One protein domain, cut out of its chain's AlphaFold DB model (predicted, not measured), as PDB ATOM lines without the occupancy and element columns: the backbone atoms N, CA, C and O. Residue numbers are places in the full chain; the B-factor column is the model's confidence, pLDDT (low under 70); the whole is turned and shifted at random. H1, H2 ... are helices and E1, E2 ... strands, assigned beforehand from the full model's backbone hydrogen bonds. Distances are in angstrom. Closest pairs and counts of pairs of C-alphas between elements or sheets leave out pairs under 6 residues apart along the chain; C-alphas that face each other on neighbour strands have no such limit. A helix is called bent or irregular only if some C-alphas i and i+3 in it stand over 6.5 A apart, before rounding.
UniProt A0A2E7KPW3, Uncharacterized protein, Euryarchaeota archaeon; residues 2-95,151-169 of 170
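What this domain is: This is residues 2 to 95 and 151 to 169 of the 170 residues of an uncharacterized protein of Euryarchaeota archaeon (UniProt A0A2E7KPW3). Look for two helices near the middle, H1 and H3, with the longer H4 crossing H1 at a steep tilt and the short H2 packed on H3; a small two-stranded ribbon, E1 beside E2, lies with E1 next to H1. Two long loops, residues 21 to 41 and 75 to 95, belong to no named element, and Glu 52 and Ser 82 mark the ends of the longest stretch across the model. The printed part has 113 residues, with four named helices and two named strands in the order H1 E1 H2 H3 E2 H4; the sheet, E1 then E2, is parallel. The class is mostly helix, though under half of the residues are in named elements. The whole is compact, with a radius of gyration of the C-alphas of 14.0 A and spans of 42 by 30 by 28 A.

Where its parts are: Find C-alpha 2 at (34.572, -1.112, -13.574); from there H1 runs through residues 2 to 11, 14.2 A long. E1 follows at residues 17 to 20, 9.8 A, and then H2 at residues 42 to 48, 9.7 A, irregular in that C-alphas 43 and 46 are 7.9 A apart. H3, residues 57 to 67, starts at C-alpha 57 (40.237, -0.317, -1.624) and is 15.4 A long. E2 is residues 71 to 74, 9.7 A. H4, residues 154 to 167, runs 20.2 A to C-alpha 167 at (34.195, 7.362, -24.794).

How they stand to each other: Begin at H1, which touches H4 at a steep tilt of 50 degrees, the same way; the closest C-alphas, Cys 5 and Gly 161, are 4.1 A apart. H1 and H3 only just touch, with 3 pairs of C-alphas within 8 A, the closest Leu 3 and Ala 65 at 6.8 A; the tilt is shallow, 25 degrees, the same way. H2 touches H3 at a steep tilt of 59 degrees, opposite ways, with C-alphas Ile 48 and Trp 59 closest at 5.1 A. H1 and H2 are apart. Toward the sheet, the closest C-alphas of H1 and E1 are Ala 6 and Ile 18, 7.3 A. E1 and E2 are parallel at 12 degrees; N 18 and O 71 are within hydrogen-bond range at 2.9 A, as are N 73 and O 18 at 2.8 A. E1, H2, H3 and E2 make a strand-helix-strand unit, two parallel neighbour strands with helices between, and its crossover is right-handed. In H1 and H3 every O i to N i+4 pair is within hydrogen-bond range; H4 has 9 of 10, and H2 has 1 of 3 beside 3 of 4 O i to N i+3 pairs.

The domain as a whole: The C-alphas of Glu 52 and Ser 82, the two farthest apart, are 42.9 A apart. Residues 96 to 150 are not printed; look across this cut from C-alpha 95 to C-alpha 151, 8.4 A. The link E1 to H2 is long, with 21 residues. Mean pLDDT of the printed part is 91.8; residues 93 to 95 and 169 are under 70.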
ATOM      1  N   GLY A   2      35.888  -0.625 -13.113       94.19
ATOM      2  CA  GLY A   2      34.572  -1.112 -13.574       94.19
ATOM      3  C   GLY A   2      33.362  -0.473 -12.876       94.19
ATOM      4  O   GLY A   2      32.456   0.014 -13.541       94.19
ATOM      5  N   LEU A   3      33.393  -0.354 -11.544       96.62
ATOM      6  CA  LEU A   3      32.313   0.280 -10.773       96.62
ATOM      7  C   LEU A   3      32.111   1.771 -11.081       96.62
ATOM      8  O   LEU A   3      30.975   2.235 -11.085       96.62
ATOM      9  N   SER A   4      33.178   2.537 -11.332       96.62
ATOM     10  CA  SER A   4      33.038   3.960 -11.676       96.62
ATOM     11  C   SER A   4      32.558   4.156 -13.113       96.62
ATOM     12  O   SER A   4      31.770   5.064 -13.358       96.62
ATOM     13  N   CYS A   5      32.961   3.271 -14.032       96.50
ATOM     14  CA  CYS A   5      32.411   3.202 -15.386       96.50
ATOM     15  C   CYS A   5      30.903   2.921 -15.350       96.50
ATOM     16  O   CYS A   5      30.109   3.710 -15.858       96.50
ATOM     17  N   ALA A   6      30.501   1.864 -14.642       97.44
ATOM     18  CA  ALA A   6      29.101   1.498 -14.472       97.44
ATOM     19  C   ALA A   6      28.278   2.608 -13.809       97.44
ATOM     20  O   ALA A   6      27.186   2.919 -14.276       97.44
ATOM     21  N   LYS A   7      28.816   3.252 -12.761       97.62
ATOM     22  CA  LYS A   7      28.170   4.400 -12.114       97.62
ATOM     23  C   LYS A   7      27.907   5.523 -13.113       97.62
ATOM     24  O   LYS A   7      26.801   6.046 -13.138       97.62
ATOM     25  N   LYS A   8      28.898   5.875 -13.935       97.38
ATOM     26  CA  LYS A   8      28.759   6.962 -14.906       97.38
ATOM     27  C   LYS A   8      27.707   6.650 -15.978       97.38
ATOM     28  O   LYS A   8      26.912   7.528 -16.288       97.38
ATOM     29  N   LEU A   9      27.689   5.420 -16.500       96.88
ATOM     30  CA  LEU A   9      26.682   4.967 -17.468       96.88
ATOM     31  C   LEU A   9      25.275   4.944 -16.861       96.88
ATOM     32  O   LEU A   9      24.328   5.401 -17.489       96.88
ATOM     33  N   PHE A  10      25.145   4.467 -15.624       97.25
ATOM     34  CA  PHE A  10      23.876   4.477 -14.904       97.25
ATOM     35  C   PHE A  10      23.357   5.906 -14.668       97.25
ATOM     36  O   PHE A  10      22.177   6.173 -14.856       97.25
ATOM     37  N   GLU A  11      24.239   6.846 -14.311       96.12
ATOM     38  CA  GLU A  11      23.905   8.276 -14.179       96.12
ATOM     39  C   GLU A  11      23.541   8.947 -15.512       96.12
ATOM     40  O   GLU A  11      22.955  10.025 -15.508       96.12
ATOM     41  N   ASP A  12      23.893   8.323 -16.637       95.81
ATOM     42  CA  ASP A  12      23.522   8.738 -17.991       95.81
ATOM     43  C   ASP A  12      22.287   7.965 -18.518       95.81
ATOM     44  O   ASP A  12      22.071   7.902 -19.725       95.81
ATOM     45  N   ASP A  13      21.479   7.389 -17.618       95.94
ATOM     46  CA  ASP A  13      20.222   6.667 -17.888       95.94
ATOM     47  C   ASP A  13      20.361   5.358 -18.696       95.94
ATOM     48  O   ASP A  13      19.398   4.873 -19.299       95.94
ATOM     49  N   HIS A  14      21.538   4.724 -18.676       95.12
ATOM     50  CA  HIS A  14      21.719   3.385 -19.245       95.12
ATOM     51  C   HIS A  14      21.352   2.278 -18.245       95.12
ATOM     52  O   HIS A  14      21.642   2.365 -17.049       95.12
ATOM     53  N   GLN A  15      20.777   1.177 -18.745       95.75
ATOM     54  CA  GLN A  15      20.710  -0.070 -17.979       95.75
ATOM     55  C   GLN A  15      22.088  -0.723 -17.975       95.75
ATOM     56  O   GLN A  15      22.685  -0.939 -19.028       95.75
ATOM     57  N   VAL A  16      22.601  -1.027 -16.785       96.94
ATOM     58  CA  VAL A  16      23.956  -1.547 -16.615       96.94
ATOM     59  C   VAL A  16      23.911  -2.869 -15.863       96.94
ATOM     60  O   VAL A  16      23.215  -3.009 -14.857       96.94
ATOM     61  N   THR A  17      24.714  -3.817 -16.333       96.75
ATOM     62  CA  THR A  17      25.020  -5.062 -15.634       96.75
ATOM     63  C   THR A  17      26.535  -5.160 -15.481       96.75
ATOM     64  O   THR A  17      27.266  -5.045 -16.463       96.75
ATOM     65  N   ILE A  18      27.025  -5.373 -14.259       96.25
ATOM     66  CA  ILE A  18      28.421  -5.771 -14.031       96.25
ATOM     67  C   ILE A  18      28.478  -7.292 -13.983       96.25
ATOM     68  O   ILE A  18      27.848  -7.903 -13.122       96.25
ATOM     69  N   ALA A  19      29.273  -7.891 -14.866       94.69
ATOM     70  CA  ALA A  19      29.619  -9.304 -14.804       94.69
ATOM     71  C   ALA A  19      31.045  -9.478 -14.266       94.69
ATOM     72  O   ALA A  19      31.983  -8.857 -14.768       94.69
ATOM     73  N   ASP A  20      31.210 -10.332 -13.260       93.25
ATOM     74  CA  ASP A  20      32.501 -10.656 -12.652       93.25
ATOM     75  C   ASP A  20      32.610 -12.175 -12.453       93.25
ATOM     76  O   ASP A  20      31.658 -12.843 -12.039       93.25
ATOM     77  N   SER A  21      33.782 -12.742 -12.747       92.81
ATOM     78  CA  SER A  21      34.051 -14.164 -12.510       92.81
ATOM     79  C   SER A  21      34.214 -14.486 -11.022       92.81
ATOM     80  O   SER A  21      34.125 -15.647 -10.614       92.81
ATOM     81  N   ARG A  22      34.432 -13.467 -10.186       92.88
ATOM     82  CA  ARG A  22      34.565 -13.585  -8.735       92.88
ATOM     83  C   ARG A  22      33.207 -13.702  -8.060       92.88
ATOM     84  O   ARG A  22      32.175 -13.264  -8.561       92.88
ATOM     85  N   ALA A  23      33.223 -14.300  -6.874       93.56
ATOM     86  CA  ALA A  23      32.033 -14.482  -6.049       93.56
ATOM     87  C   ALA A  23      31.592 -13.216  -5.306       93.56
ATOM     88  O   ALA A  23      30.471 -13.177  -4.805       93.56
ATOM     89  N   GLU A  24      32.469 -12.222  -5.195       93.62
ATOM     90  CA  GLU A  24      32.208 -10.966  -4.505       93.62
ATOM     91  C   GLU A  24      33.006  -9.821  -5.138       93.62
ATOM     92  O   GLU A  24      34.066 -10.032  -5.727       93.62
ATOM     93  N   ILE A  25      32.499  -8.602  -4.971       94.38
ATOM     94  CA  ILE A  25      33.193  -7.369  -5.342       94.38
ATOM     95  C   ILE A  25      34.159  -6.972  -4.220       94.38
ATOM     96  O   ILE A  25      33.816  -7.073  -3.040       94.38
ATOM     97  N   GLY A  26      35.349  -6.484  -4.576       89.69
ATOM     98  CA  GLY A  26      36.342  -6.020  -3.607       89.69
ATOM     99  C   GLY A  26      37.203  -7.115  -2.981       89.69
ATOM    100  O   GLY A  26      37.831  -6.856  -1.962       89.69
ATOM    101  N   HIS A  27      37.242  -8.333  -3.523       87.81
ATOM    102  CA  HIS A  27      38.150  -9.379  -3.040       87.81
ATOM    103  C   HIS A  27      38.635 -10.283  -4.188       87.81
ATOM    104  O   HIS A  27      37.828 -10.603  -5.064       87.81
ATOM    105  N   PRO A  28      39.903 -10.745  -4.185       86.00
ATOM    106  CA  PRO A  28      40.998 -10.373  -3.277       86.00
ATOM    107  C   PRO A  28      41.523  -8.947  -3.510       86.00
ATOM    108  O   PRO A  28      41.194  -8.300  -4.505       86.00
ATOM    109  N   GLN A  29      42.321  -8.437  -2.566       86.81
ATOM    110  CA  GLN A  29      43.002  -7.153  -2.719       86.81
ATOM    111  C   GLN A  29      44.257  -7.336  -3.577       86.81
ATOM    112  O   GLN A  29      45.246  -7.897  -3.125       86.81
ATOM    113  N   GLU A  30      44.215  -6.828  -4.804       90.81
ATOM    114  CA  GLU A  30      45.320  -6.950  -5.772       90.81
ATOM    115  C   GLU A  30      45.911  -5.588  -6.160       90.81
ATOM    116  O   GLU A  30      46.849  -5.510  -6.951       90.81
ATOM    117  N   LEU A  31      45.337  -4.501  -5.639       93.62
ATOM    118  CA  LEU A  31      45.717  -3.139  -5.973       93.62
ATOM    119  C   LEU A  31      45.759  -2.257  -4.720       93.62
ATOM    120  O   LEU A  31      44.906  -2.421  -3.838       93.62
ATOM    121  N   PRO A  32      46.680  -1.279  -4.671       95.38
ATOM    122  CA  PRO A  32      46.781  -0.349  -3.566       95.38
ATOM    123  C   PRO A  32      45.525   0.492  -3.357       95.38
ATOM    124  O   PRO A  32      44.847   0.877  -4.315       95.38
ATOM    125  N   GLY A  33      45.251   0.822  -2.096       95.50
ATOM    126  CA  GLY A  33      44.263   1.822  -1.695       95.50
ATOM    127  C   GLY A  33      44.794   3.251  -1.606       95.50
ATOM    128  O   GLY A  33      44.226   4.037  -0.851       95.50
ATOM    129  N   LEU A  34      45.868   3.585  -2.335       96.88
ATOM    130  CA  LEU A  34      46.483   4.915  -2.325       96.88
ATOM    131  C   LEU A  34      45.471   5.963  -2.801       96.88
ATOM    132  O   LEU A  34      44.889   5.823  -3.876       96.88
ATOM    133  N   HIS A  35      45.290   7.013  -2.012       95.94
ATOM    134  CA  HIS A  35      44.352   8.096  -2.288       95.94
ATOM    135  C   HIS A  35      45.079   9.434  -2.192       95.94
ATOM    136  O   HIS A  35      45.878   9.621  -1.279       95.94
ATOM    137  N   SER A  36      44.822  10.338  -3.135       93.06
ATOM    138  CA  SER A  36      45.441  11.669  -3.188       93.06
ATOM    139  C   SER A  36      44.441  12.823  -3.090       93.06
ATOM    140  O   SER A  36      44.848  13.982  -3.167       93.06
ATOM    141  N   GLY A  37      43.146  12.538  -2.913       94.19
ATOM    142  CA  GLY A  37      42.107  13.561  -2.760       94.19
ATOM    143  C   GLY A  37      41.666  14.217  -4.065       94.19
ATOM    144  O   GLY A  37      41.014  15.258  -4.026       94.19
ATOM    145  N   VAL A  38      42.016  13.640  -5.218       95.38
ATOM    146  CA  VAL A  38      41.582  14.150  -6.529       95.38
ATOM    147  C   VAL A  38      40.102  13.844  -6.755       95.38
ATOM    148  O   VAL A  38      39.380  14.660  -7.327       95.38
ATOM    149  N   VAL A  39      39.639  12.681  -6.297       95.69
ATOM    150  CA  VAL A  39      38.232  12.284  -6.309       95.69
ATOM    151  C   VAL A  39      37.668  12.412  -4.897       95.69
ATOM    152  O   VAL A  39      38.221  11.869  -3.947       95.69
ATOM    153  N   ASP A  40      36.520  13.080  -4.751       95.12
ATOM    154  CA  ASP A  40      35.834  13.131  -3.460       95.12
ATOM    155  C   ASP A  40      35.211  11.768  -3.111       95.12
ATOM    156  O   ASP A  40      34.253  11.308  -3.742       95.12
ATOM    157  N   LEU A  41      35.755  11.124  -2.074       95.44
ATOM    158  CA  LEU A  41      35.273   9.852  -1.530       95.44
ATOM    159  C   LEU A  41      34.471  10.016  -0.227       95.44
ATOM    160  O   LEU A  41      34.154   9.017   0.423       95.44
ATOM    161  N   SER A  42      34.112  11.246   0.159       91.38
ATOM    162  CA  SER A  42      33.416  11.569   1.416       91.38
ATOM    163  C   SER A  42      32.153  10.732   1.648       91.38
ATOM    164  O   SER A  42      31.905  10.256   2.757       91.38
ATOM    165  N   THR A  43      31.397  10.456   0.584       92.75
ATOM    166  CA  THR A  43      30.165   9.647   0.626       92.75
ATOM    167  C   THR A  43      30.405   8.183   1.037       92.75
ATOM    168  O   THR A  43      29.484   7.515   1.515       92.75
ATOM    169  N   TYR A  44      31.635   7.683   0.887       93.75
ATOM    170  CA  TYR A  44      32.052   6.327   1.261       93.75
ATOM    171  C   TYR A  44      32.949   6.307   2.511       93.75
ATOM    172  O   TYR A  44      33.209   5.239   3.065       93.75
ATOM    173  N   ALA A  45      33.416   7.471   2.980       85.81
ATOM    174  CA  ALA A  45      34.440   7.605   4.017       85.81
ATOM    175  C   ALA A  45      34.211   6.740   5.277       85.81
ATOM    176  O   ALA A  45      35.171   6.091   5.710       85.81
ATOM    177  N   PRO A  46      32.981   6.630   5.835       84.88
ATOM    178  CA  PRO A  46      32.747   5.816   7.027       84.88
ATOM    179  C   PRO A  46      33.044   4.325   6.831       84.88
ATOM    180  O   PRO A  46      33.432   3.659   7.786       84.88
ATOM    181  N   GLN A  47      32.862   3.791   5.615       90.00
ATOM    182  CA  GLN A  47      33.051   2.364   5.343       90.00
ATOM    183  C   GLN A  47      34.438   2.014   4.824       90.00
ATOM    184  O   GLN A  47      34.714   0.833   4.720       90.00
ATOM    185  N   ILE A  48      35.286   2.976   4.445       93.81
ATOM    186  CA  ILE A  48      36.539   2.681   3.717       93.81
ATOM    187  C   ILE A  48      37.799   3.025   4.510       93.81
ATOM    188  O   ILE A  48      38.901   2.808   4.016       93.81
ATOM    189  N   HIS A  49      37.644   3.578   5.717       94.25
ATOM    190  CA  HIS A  49      38.751   4.066   6.547       94.25
ATOM    191  C   HIS A  49      39.653   5.064   5.807       94.25
ATOM    192  O   HIS A  49      40.876   4.924   5.789       94.25
ATOM    193  N   LEU A  50      39.014   6.052   5.177       95.56
ATOM    194  CA  LEU A  50      39.665   7.073   4.363       95.56
ATOM    195  C   LEU A  50      40.585   7.977   5.193       95.56
ATOM    196  O   LEU A  50      40.191   8.468   6.250       95.56
ATOM    197  N   THR A  51      41.767   8.257   4.660       94.62
ATOM    198  CA  THR A  51      42.669   9.331   5.084       94.62
ATOM    199  C   THR A  51      43.108  10.154   3.871       94.62
ATOM    200  O   THR A  51      42.739   9.868   2.728       94.62
ATOM    201  N   GLU A  52      43.955  11.155   4.104       92.44
ATOM    202  CA  GLU A  52      44.600  11.936   3.043       92.44
ATOM    203  C   GLU A  52      45.508  11.101   2.129       92.44
ATOM    204  O   GLU A  52      45.800  11.538   1.024       92.44
ATOM    205  N   THR A  53      45.957   9.919   2.575       94.75
ATOM    206  CA  THR A  53      46.932   9.094   1.835       94.75
ATOM    207  C   THR A  53      46.400   7.724   1.434       94.75
ATOM    208  O   THR A  53      47.021   7.034   0.630       94.75
ATOM    209  N   GLY A  54      45.270   7.278   1.984       95.81
ATOM    210  CA  GLY A  54      44.847   5.904   1.766       95.81
ATOM    211  C   GLY A  54      43.444   5.561   2.233       95.81
ATOM    212  O   GLY A  54      42.822   6.271   3.019       95.81
ATOM    213  N   CYS A  55      42.957   4.429   1.745       96.56
ATOM    214  CA  CYS A  55      41.736   3.776   2.194       96.56
ATOM    215  C   CYS A  55      41.864   2.253   2.032       96.56
ATOM    216  O   CYS A  55      42.819   1.740   1.449       96.56
ATOM    217  N   ARG A  56      40.882   1.496   2.521       95.50
ATOM    218  CA  ARG A  56      40.722   0.080   2.180       95.50
ATOM    219  C   ARG A  56      40.020  -0.031   0.828       95.50
ATOM    220  O   ARG A  56      38.793  -0.010   0.768       95.50
ATOM    221  N   ARG A  57      40.784  -0.186  -0.258       95.00
ATOM    222  CA  ARG A  57      40.237  -0.317  -1.624       95.00
ATOM    223  C   ARG A  57      39.149  -1.394  -1.768       95.00
ATOM    224  O   ARG A  57      38.087  -1.052  -2.280       95.00
ATOM    225  N   PRO A  58      39.322  -2.629  -1.252       94.69
ATOM    226  CA  PRO A  58      38.242  -3.613  -1.132       94.69
ATOM    227  C   PRO A  58      36.921  -3.062  -0.593       94.69
ATOM    228  O   PRO A  58      35.839  -3.378  -1.083       94.69
ATOM    229  N   TRP A  59      37.001  -2.231   0.444       95.69
ATOM    230  CA  TRP A  59      35.831  -1.693   1.123       95.69
ATOM    231  C   TRP A  59      35.226  -0.528   0.347       95.69
ATOM    232  O   TRP A  59      34.007  -0.374   0.343       95.69
ATOM    233  N   LEU A  60      36.052   0.245  -0.367       96.75
ATOM    234  CA  LEU A  60      35.580   1.231  -1.334       96.75
ATOM    235  C   LEU A  60      34.787   0.563  -2.452       96.75
ATOM    236  O   LEU A  60      33.666   0.982  -2.721       96.75
ATOM    237  N   GLU A  61      35.309  -0.510  -3.042       96.19
ATOM    238  CA  GLU A  61      34.610  -1.247  -4.097       96.19
ATOM    239  C   GLU A  61      33.276  -1.821  -3.596       96.19
ATOM    240  O   GLU A  61      32.244  -1.644  -4.245       96.19
ATOM    241  N   LYS A  62      33.254  -2.412  -2.393       95.75
ATOM    242  CA  LYS A  62      32.017  -2.890  -1.753       95.75
ATOM    243  C   LYS A  62      31.018  -1.757  -1.492       95.75
ATOM    244  O   LYS A  62      29.842  -1.903  -1.820       95.75
ATOM    245  N   SER A  63      31.470  -0.630  -0.940       96.19
ATOM    246  CA  SER A  63      30.605   0.521  -0.637       96.19
ATOM    247  C   SER A  63      30.041   1.163  -1.910       96.19
ATOM    248  O   SER A  63      28.855   1.492  -1.965       96.19
ATOM    249  N   MET A  64      30.851   1.271  -2.971       97.00
ATOM    250  CA  MET A  64      30.394   1.712  -4.291       97.00
ATOM    251  C   MET A  64      29.336   0.767  -4.864       97.00
ATOM    252  O   MET A  64      28.289   1.236  -5.301       97.00
ATOM    253  N   ALA A  65      29.572  -0.548  -4.822       96.69
ATOM    254  CA  ALA A  65      28.631  -1.529  -5.356       96.69
ATOM    255  C   ALA A  65      27.284  -1.522  -4.616       96.69
ATOM    256  O   ALA A  65      26.230  -1.547  -5.237       96.69
ATOM    257  N   GLN A  66      27.297  -1.404  -3.286       95.06
ATOM    258  CA  GLN A  66      26.073  -1.326  -2.478       95.06
ATOM    259  C   GLN A  66      25.230  -0.075  -2.755       95.06
ATOM    260  O   GLN A  66      24.025  -0.075  -2.506       95.06
ATOM    261  N   LYS A  67      25.860   1.007  -3.219       95.38
ATOM    262  CA  LYS A  67      25.202   2.288  -3.502       95.38
ATOM    263  C   LYS A  67      24.788   2.443  -4.965       95.38
ATOM    264  O   LYS A  67      24.116   3.423  -5.278       95.38
ATOM    265  N   LEU A  68      25.176   1.519  -5.843       96.75
ATOM    266  CA  LEU A  68      24.881   1.567  -7.269       96.75
ATOM    267  C   LEU A  68      23.763   0.559  -7.599       96.75
ATOM    268  O   LEU A  68      24.014  -0.646  -7.588       96.75
ATOM    269  N   PRO A  69      22.522   1.011  -7.864       96.94
ATOM    270  CA  PRO A  69      21.366   0.128  -8.015       96.94
ATOM    271  C   PRO A  69      21.296  -0.471  -9.430       96.94
ATOM    272  O   PRO A  69      20.399  -0.161 -10.211       96.94
ATOM    273  N   ILE A  70      22.267  -1.323  -9.750       97.00
ATOM    274  CA  ILE A  70      22.401  -2.020 -11.035       97.00
ATOM    275  C   ILE A  70      22.399  -3.538 -10.838       97.00
ATOM    276  O   ILE A  70      22.430  -4.035  -9.709       97.00
ATOM    277  N   ASN A  71      22.397  -4.288 -11.939       95.88
ATOM    278  CA  ASN A  71      22.507  -5.740 -11.883       95.88
ATOM    279  C   ASN A  71      23.968  -6.174 -11.710       95.88
ATOM    280  O   ASN A  71      24.882  -5.616 -12.321       95.88
ATOM    281  N   TYR A  72      24.176  -7.214 -10.904       96.25
ATOM    282  CA  TYR A  72      25.478  -7.839 -10.688       96.25
ATOM    283  C   TYR A  72      25.384  -9.334 -10.987       96.25
ATOM    284  O   TYR A  72      24.670 -10.065 -10.300       96.25
ATOM    285  N   LEU A  73      26.136  -9.794 -11.982       95.19
ATOM    286  CA  LEU A  73      26.322 -11.204 -12.307       95.19
ATOM    287  C   LEU A  73      27.678 -11.652 -11.756       95.19
ATOM    288  O   LEU A  73      28.717 -11.458 -12.383       95.19
ATOM    289  N   LEU A  74      27.670 -12.216 -10.551       94.56
ATOM    290  CA  LEU A  74      28.868 -12.734  -9.882       94.56
ATOM    291  C   LEU A  74      29.037 -14.230 -10.158       94.56
ATOM    292  O   LEU A  74      28.059 -14.939 -10.390       94.56
ATOM    293  N   ARG A  75      30.278 -14.726 -10.087       94.19
ATOM    294  CA  ARG A  75      30.658 -16.080 -10.543       94.19
ATOM    295  C   ARG A  75      30.258 -16.341 -11.998       94.19
ATOM    296  O   ARG A  75      29.949 -17.475 -12.361       94.19
ATOM    297  N   ALA A  76      30.229 -15.290 -12.808       91.31
ATOM    298  CA  ALA A  76      29.818 -15.384 -14.193       91.31
ATOM    299  C   ALA A  76      30.904 -16.064 -15.036       91.31
ATOM    300  O   ALA A  76      32.093 -15.749 -14.924       91.31
ATOM    301  N   ASP A  77      30.486 -16.964 -15.926       90.94
ATOM    302  CA  ASP A  77      31.333 -17.402 -17.031       90.94
ATOM    303  C   ASP A  77      31.325 -16.315 -18.107       90.94
ATOM    304  O   ASP A  77      30.437 -16.248 -18.955       90.94
ATOM    305  N   LEU A  78      32.323 -15.432 -18.042       87.56
ATOM    306  CA  LEU A  78      32.431 -14.272 -18.924       87.56
ATOM    307  C   LEU A  78      32.574 -14.646 -20.409       87.56
ATOM    308  O   LEU A  78      32.357 -13.790 -21.260       87.56
ATOM    309  N   ALA A  79      32.954 -15.888 -20.733       85.62
ATOM    310  CA  ALA A  79      33.045 -16.356 -22.117       85.62
ATOM    311  C   ALA A  79      31.685 -16.798 -22.684       85.62
ATOM    312  O   ALA A  79      31.525 -16.847 -23.901       85.62
ATOM    313  N   ASN A  80      30.724 -17.109 -21.813       85.19
ATOM    314  CA  ASN A  80      29.439 -17.707 -22.168       85.19
ATOM    315  C   ASN A  80      28.262 -16.949 -21.532       85.19
ATOM    316  O   ASN A  80      27.267 -17.560 -21.135       85.19
ATOM    317  N   LEU A  81      28.368 -15.622 -21.410       85.00
ATOM    318  CA  LEU A  81      27.243 -14.793 -20.979       85.00
ATOM    319  C   LEU A  81      26.082 -14.978 -21.966       85.00
ATOM    320  O   LEU A  81      26.225 -14.734 -23.159       85.00
ATOM    321  N   SER A  82      24.946 -15.455 -21.460       74.38
ATOM    322  CA  SER A  82      23.764 -15.788 -22.265       74.38
ATOM    323  C   SER A  82      22.872 -14.586 -22.583       74.38
ATOM    324  O   SER A  82      21.916 -14.728 -23.339       74.38
ATOM    325  N   GLU A  83      23.126 -13.443 -21.949       78.62
ATOM    326  CA  GLU A  83      22.372 -12.206 -22.148       78.62
ATOM    327  C   GLU A  83      22.930 -11.425 -23.346       78.62
ATOM    328  O   GLU A  83      24.144 -11.319 -23.520       78.62
ATOM    329  N   GLU A  84      22.036 -10.871 -24.167       84.12
ATOM    330  CA  GLU A  84      22.407  -9.951 -25.243       84.12
ATOM    331  C   GLU A  84      22.542  -8.535 -24.669       84.12
ATOM    332  O   GLU A  84      21.595  -7.993 -24.099       84.12
ATOM    333  N   PHE A  85      23.727  -7.941 -24.818       89.88
ATOM    334  CA  PHE A  85      24.015  -6.564 -24.415       89.88
ATOM    335  C   PHE A  85      24.248  -5.700 -25.655       89.88
ATOM    336  O   PHE A  85      24.988  -6.106 -26.551       89.88
ATOM    337  N   ASP A  86      23.691  -4.484 -25.674       92.00
ATOM    338  CA  ASP A  86      23.928  -3.514 -26.757       92.00
ATOM    339  C   ASP A  86      25.414  -3.138 -26.876       92.00
ATOM    340  O   ASP A  86      25.928  -2.880 -27.964       92.00
ATOM    341  N   LEU A  87      26.114  -3.115 -25.736       91.00
ATOM    342  CA  LEU A  87      27.527  -2.784 -25.629       91.00
ATOM    343  C   LEU A  87      28.179  -3.583 -24.500       91.00
ATOM    344  O   LEU A  87      27.642  -3.684 -23.399       91.00
ATOM    345  N   THR A  88      29.383  -4.097 -24.752       91.25
ATOM    346  CA  THR A  88      30.228  -4.728 -23.731       91.25
ATOM    347  C   THR A  88      31.511  -3.925 -23.557       91.25
ATOM    348  O   THR A  88      32.284  -3.775 -24.501       91.25
ATOM    349  N   ILE A  89      31.760  -3.445 -22.336       91.50
ATOM    350  CA  ILE A  89      32.999  -2.750 -21.974       91.50
ATOM    351  C   ILE A  89      33.874  -3.711 -21.173       91.50
ATOM    352  O   ILE A  89      33.584  -4.023 -20.015       91.50
ATOM    353  N   ASP A  90      34.968  -4.166 -21.778       89.31
ATOM    354  CA  ASP A  90      35.932  -5.015 -21.089       89.31
ATOM    355  C   ASP A  90      36.871  -4.173 -20.216       89.31
ATOM    356  O   ASP A  90      37.788  -3.507 -20.698       89.31
ATOM    357  N   THR A  91      36.645  -4.224 -18.904       87.12
ATOM    358  CA  THR A  91      37.469  -3.528 -17.905       87.12
ATOM    359  C   THR A  91      38.587  -4.401 -17.332       87.12
ATOM    360  O   THR A  91      39.265  -3.999 -16.387       87.12
ATOM    361  N   ARG A  92      38.802  -5.599 -17.896       81.44
ATOM    362  CA  ARG A  92      39.878  -6.521 -17.501       81.44
ATOM    363  C   ARG A  92      41.201  -6.206 -18.174       81.44
ATOM    364  O   ARG A  92      42.180  -6.880 -17.859       81.44
ATOM    365  N   SER A  93      41.231  -5.257 -19.111       65.12
ATOM    366  CA  SER A  93      42.450  -4.773 -19.751       65.12
ATOM    367  C   SER A  93      43.429  -4.330 -18.665       65.12
ATOM    368  O   SER A  93      43.377  -3.221 -18.140       65.12
ATOM    369  N   LYS A  94      44.305  -5.259 -18.271       57.38
ATOM    370  CA  LYS A  94      45.421  -4.978 -17.382       57.38
ATOM    371  C   LYS A  94      46.356  -4.083 -18.189       57.38
ATOM    372  O   LYS A  94      46.804  -4.530 -19.247       57.38
ATOM    373  N   PRO A  95      46.640  -2.843 -17.763       56.72
ATOM    374  CA  PRO A  95      47.772  -2.145 -18.342       56.72
ATOM    375  C   PRO A  95      49.031  -2.975 -18.075       56.72
ATOM    376  O   PRO A  95      49.083  -3.709 -17.081       56.72
ATOM    377  N   MET A 151      47.820   2.899 -11.631       87.38
ATOM    378  CA  MET A 151      46.735   2.049 -11.119       87.38
ATOM    379  C   MET A 151      46.794   1.810  -9.604       87.38
ATOM    380  O   MET A 151      45.815   1.327  -9.019       87.38
ATOM    381  N   ALA A 152      47.905   2.184  -8.958       91.12
ATOM    382  CA  ALA A 152      48.007   2.208  -7.504       91.12
ATOM    383  C   ALA A 152      47.016   3.193  -6.876       91.12
ATOM    384  O   ALA A 152      46.524   2.951  -5.777       91.12
ATOM    385  N   SER A 153      46.707   4.293  -7.567       94.12
ATOM    386  CA  SER A 153      45.770   5.295  -7.072       94.12
ATOM    387  C   SER A 153      44.319   4.863  -7.296       94.12
ATOM    388  O   SER A 153      43.909   4.485  -8.404       94.12
ATOM    389  N   VAL A 154      43.510   4.964  -6.238       95.62
ATOM    390  CA  VAL A 154      42.055   4.799  -6.337       95.62
ATOM    391  C   VAL A 154      41.431   5.932  -7.148       95.62
ATOM    392  O   VAL A 154      40.525   5.669  -7.937       95.62
ATOM    393  N   ASP A 155      41.957   7.156  -7.037       95.81
ATOM    394  CA  ASP A 155      41.522   8.313  -7.820       95.81
ATOM    395  C   ASP A 155      41.692   8.052  -9.319       95.81
ATOM    396  O   ASP A 155      40.726   8.128 -10.080       95.81
ATOM    397  N   ALA A 156      42.898   7.656  -9.735       93.94
ATOM    398  CA  ALA A 156      43.197   7.335 -11.129       93.94
ATOM    399  C   ALA A 156      42.310   6.192 -11.646       93.94
ATOM    400  O   ALA A 156      41.733   6.280 -12.730       93.94
ATOM    401  N   SER A 157      42.118   5.151 -10.829       93.69
ATOM    402  CA  SER A 157      41.240   4.024 -11.160       93.69
ATOM    403  C   SER A 157      39.772   4.431 -11.330       93.69
ATOM    404  O   SER A 157      39.043   3.782 -12.087       93.69
ATOM    405  N   ILE A 158      39.306   5.446 -10.597       95.69
ATOM    406  CA  ILE A 158      37.946   5.976 -10.718       95.69
ATOM    407  C   ILE A 158      37.822   6.820 -11.983       95.69
ATOM    408  O   ILE A 158      36.914   6.558 -12.779       95.69
ATOM    409  N   LEU A 159      38.744   7.766 -12.183       95.44
ATOM    410  CA  LEU A 159      38.781   8.665 -13.338       95.44
ATOM    411  C   LEU A 159      38.849   7.893 -14.656       95.44
ATOM    412  O   LEU A 159      38.078   8.187 -15.565       95.44
ATOM    413  N   LEU A 160      39.680   6.850 -14.728       93.12
ATOM    414  CA  LEU A 160      39.770   5.996 -15.911       93.12
ATOM    415  C   LEU A 160      38.435   5.306 -16.224       93.12
ATOM    416  O   LEU A 160      38.020   5.253 -17.375       93.12
ATOM    417  N   GLY A 161      37.710   4.831 -15.206       94.56
ATOM    418  CA  GLY A 161      36.382   4.251 -15.423       94.56
ATOM    419  C   GLY A 161      35.365   5.273 -15.945       94.56
ATOM    420  O   GLY A 161      34.587   4.957 -16.842       94.56
ATOM    421  N   ILE A 162      35.397   6.508 -15.433       95.81
ATOM    422  CA  ILE A 162      34.538   7.605 -15.915       95.81
ATOM    423  C   ILE A 162      34.872   7.954 -17.373       95.81
ATOM    424  O   ILE A 162      33.964   8.156 -18.184       95.81
ATOM    425  N   GLN A 163      36.162   8.005 -17.712       94.25
ATOM    426  CA  GLN A 163      36.630   8.242 -19.074       94.25
ATOM    427  C   GLN A 163      36.145   7.140 -20.022       94.25
ATOM    428  O   GLN A 163      35.504   7.458 -21.021       94.25
ATOM    429  N   LEU A 164      36.351   5.867 -19.666       92.81
ATOM    430  CA  LEU A 164      35.906   4.722 -20.466       92.81
ATOM    431  C   LEU A 164      34.406   4.774 -20.759       92.81
ATOM    432  O   LEU A 164      34.010   4.535 -21.892       92.81
ATOM    433  N   ALA A 165      33.580   5.121 -19.764       94.44
ATOM    434  CA  ALA A 165      32.138   5.295 -19.958       94.44
ATOM    435  C   ALA A 165      31.808   6.433 -20.938       94.44
ATOM    436  O   ALA A 165      30.884   6.322 -21.738       94.44
ATOM    437  N   SER A 166      32.566   7.529 -20.882       91.88
ATOM    438  CA  SER A 166      32.322   8.721 -21.700       91.88
ATOM    439  C   SER A 166      32.722   8.524 -23.166       91.88
ATOM    440  O   SER A 166      32.089   9.099 -24.048       91.88
ATOM    441  N   GLU A 167      33.732   7.695 -23.437       89.38
ATOM    442  CA  GLU A 167      34.195   7.362 -24.794       89.38
ATOM    443  C   GLU A 167      33.184   6.520 -25.587       89.38
ATOM    444  O   GLU A 167      33.214   6.529 -26.813       89.38
ATOM    445  N   GLN A 168      32.246   5.849 -24.911       78.38
ATOM    446  CA  GLN A 168      31.205   5.045 -25.567       78.38
ATOM    447  C   GLN A 168      30.051   5.880 -26.147       78.38
ATOM    448  O   GLN A 168      29.134   5.322 -26.740       78.38
ATOM    449  N   LYS A 169      30.069   7.209 -25.982       59.75
ATOM    450  CA  LYS A 169      29.040   8.126 -26.507       59.75
ATOM    451  C   LYS A 169      29.263   8.551 -27.972       59.75
ATOM    452  O   LYS A 169      28.698   9.565 -28.383       59.75
TER     453      LYS A 169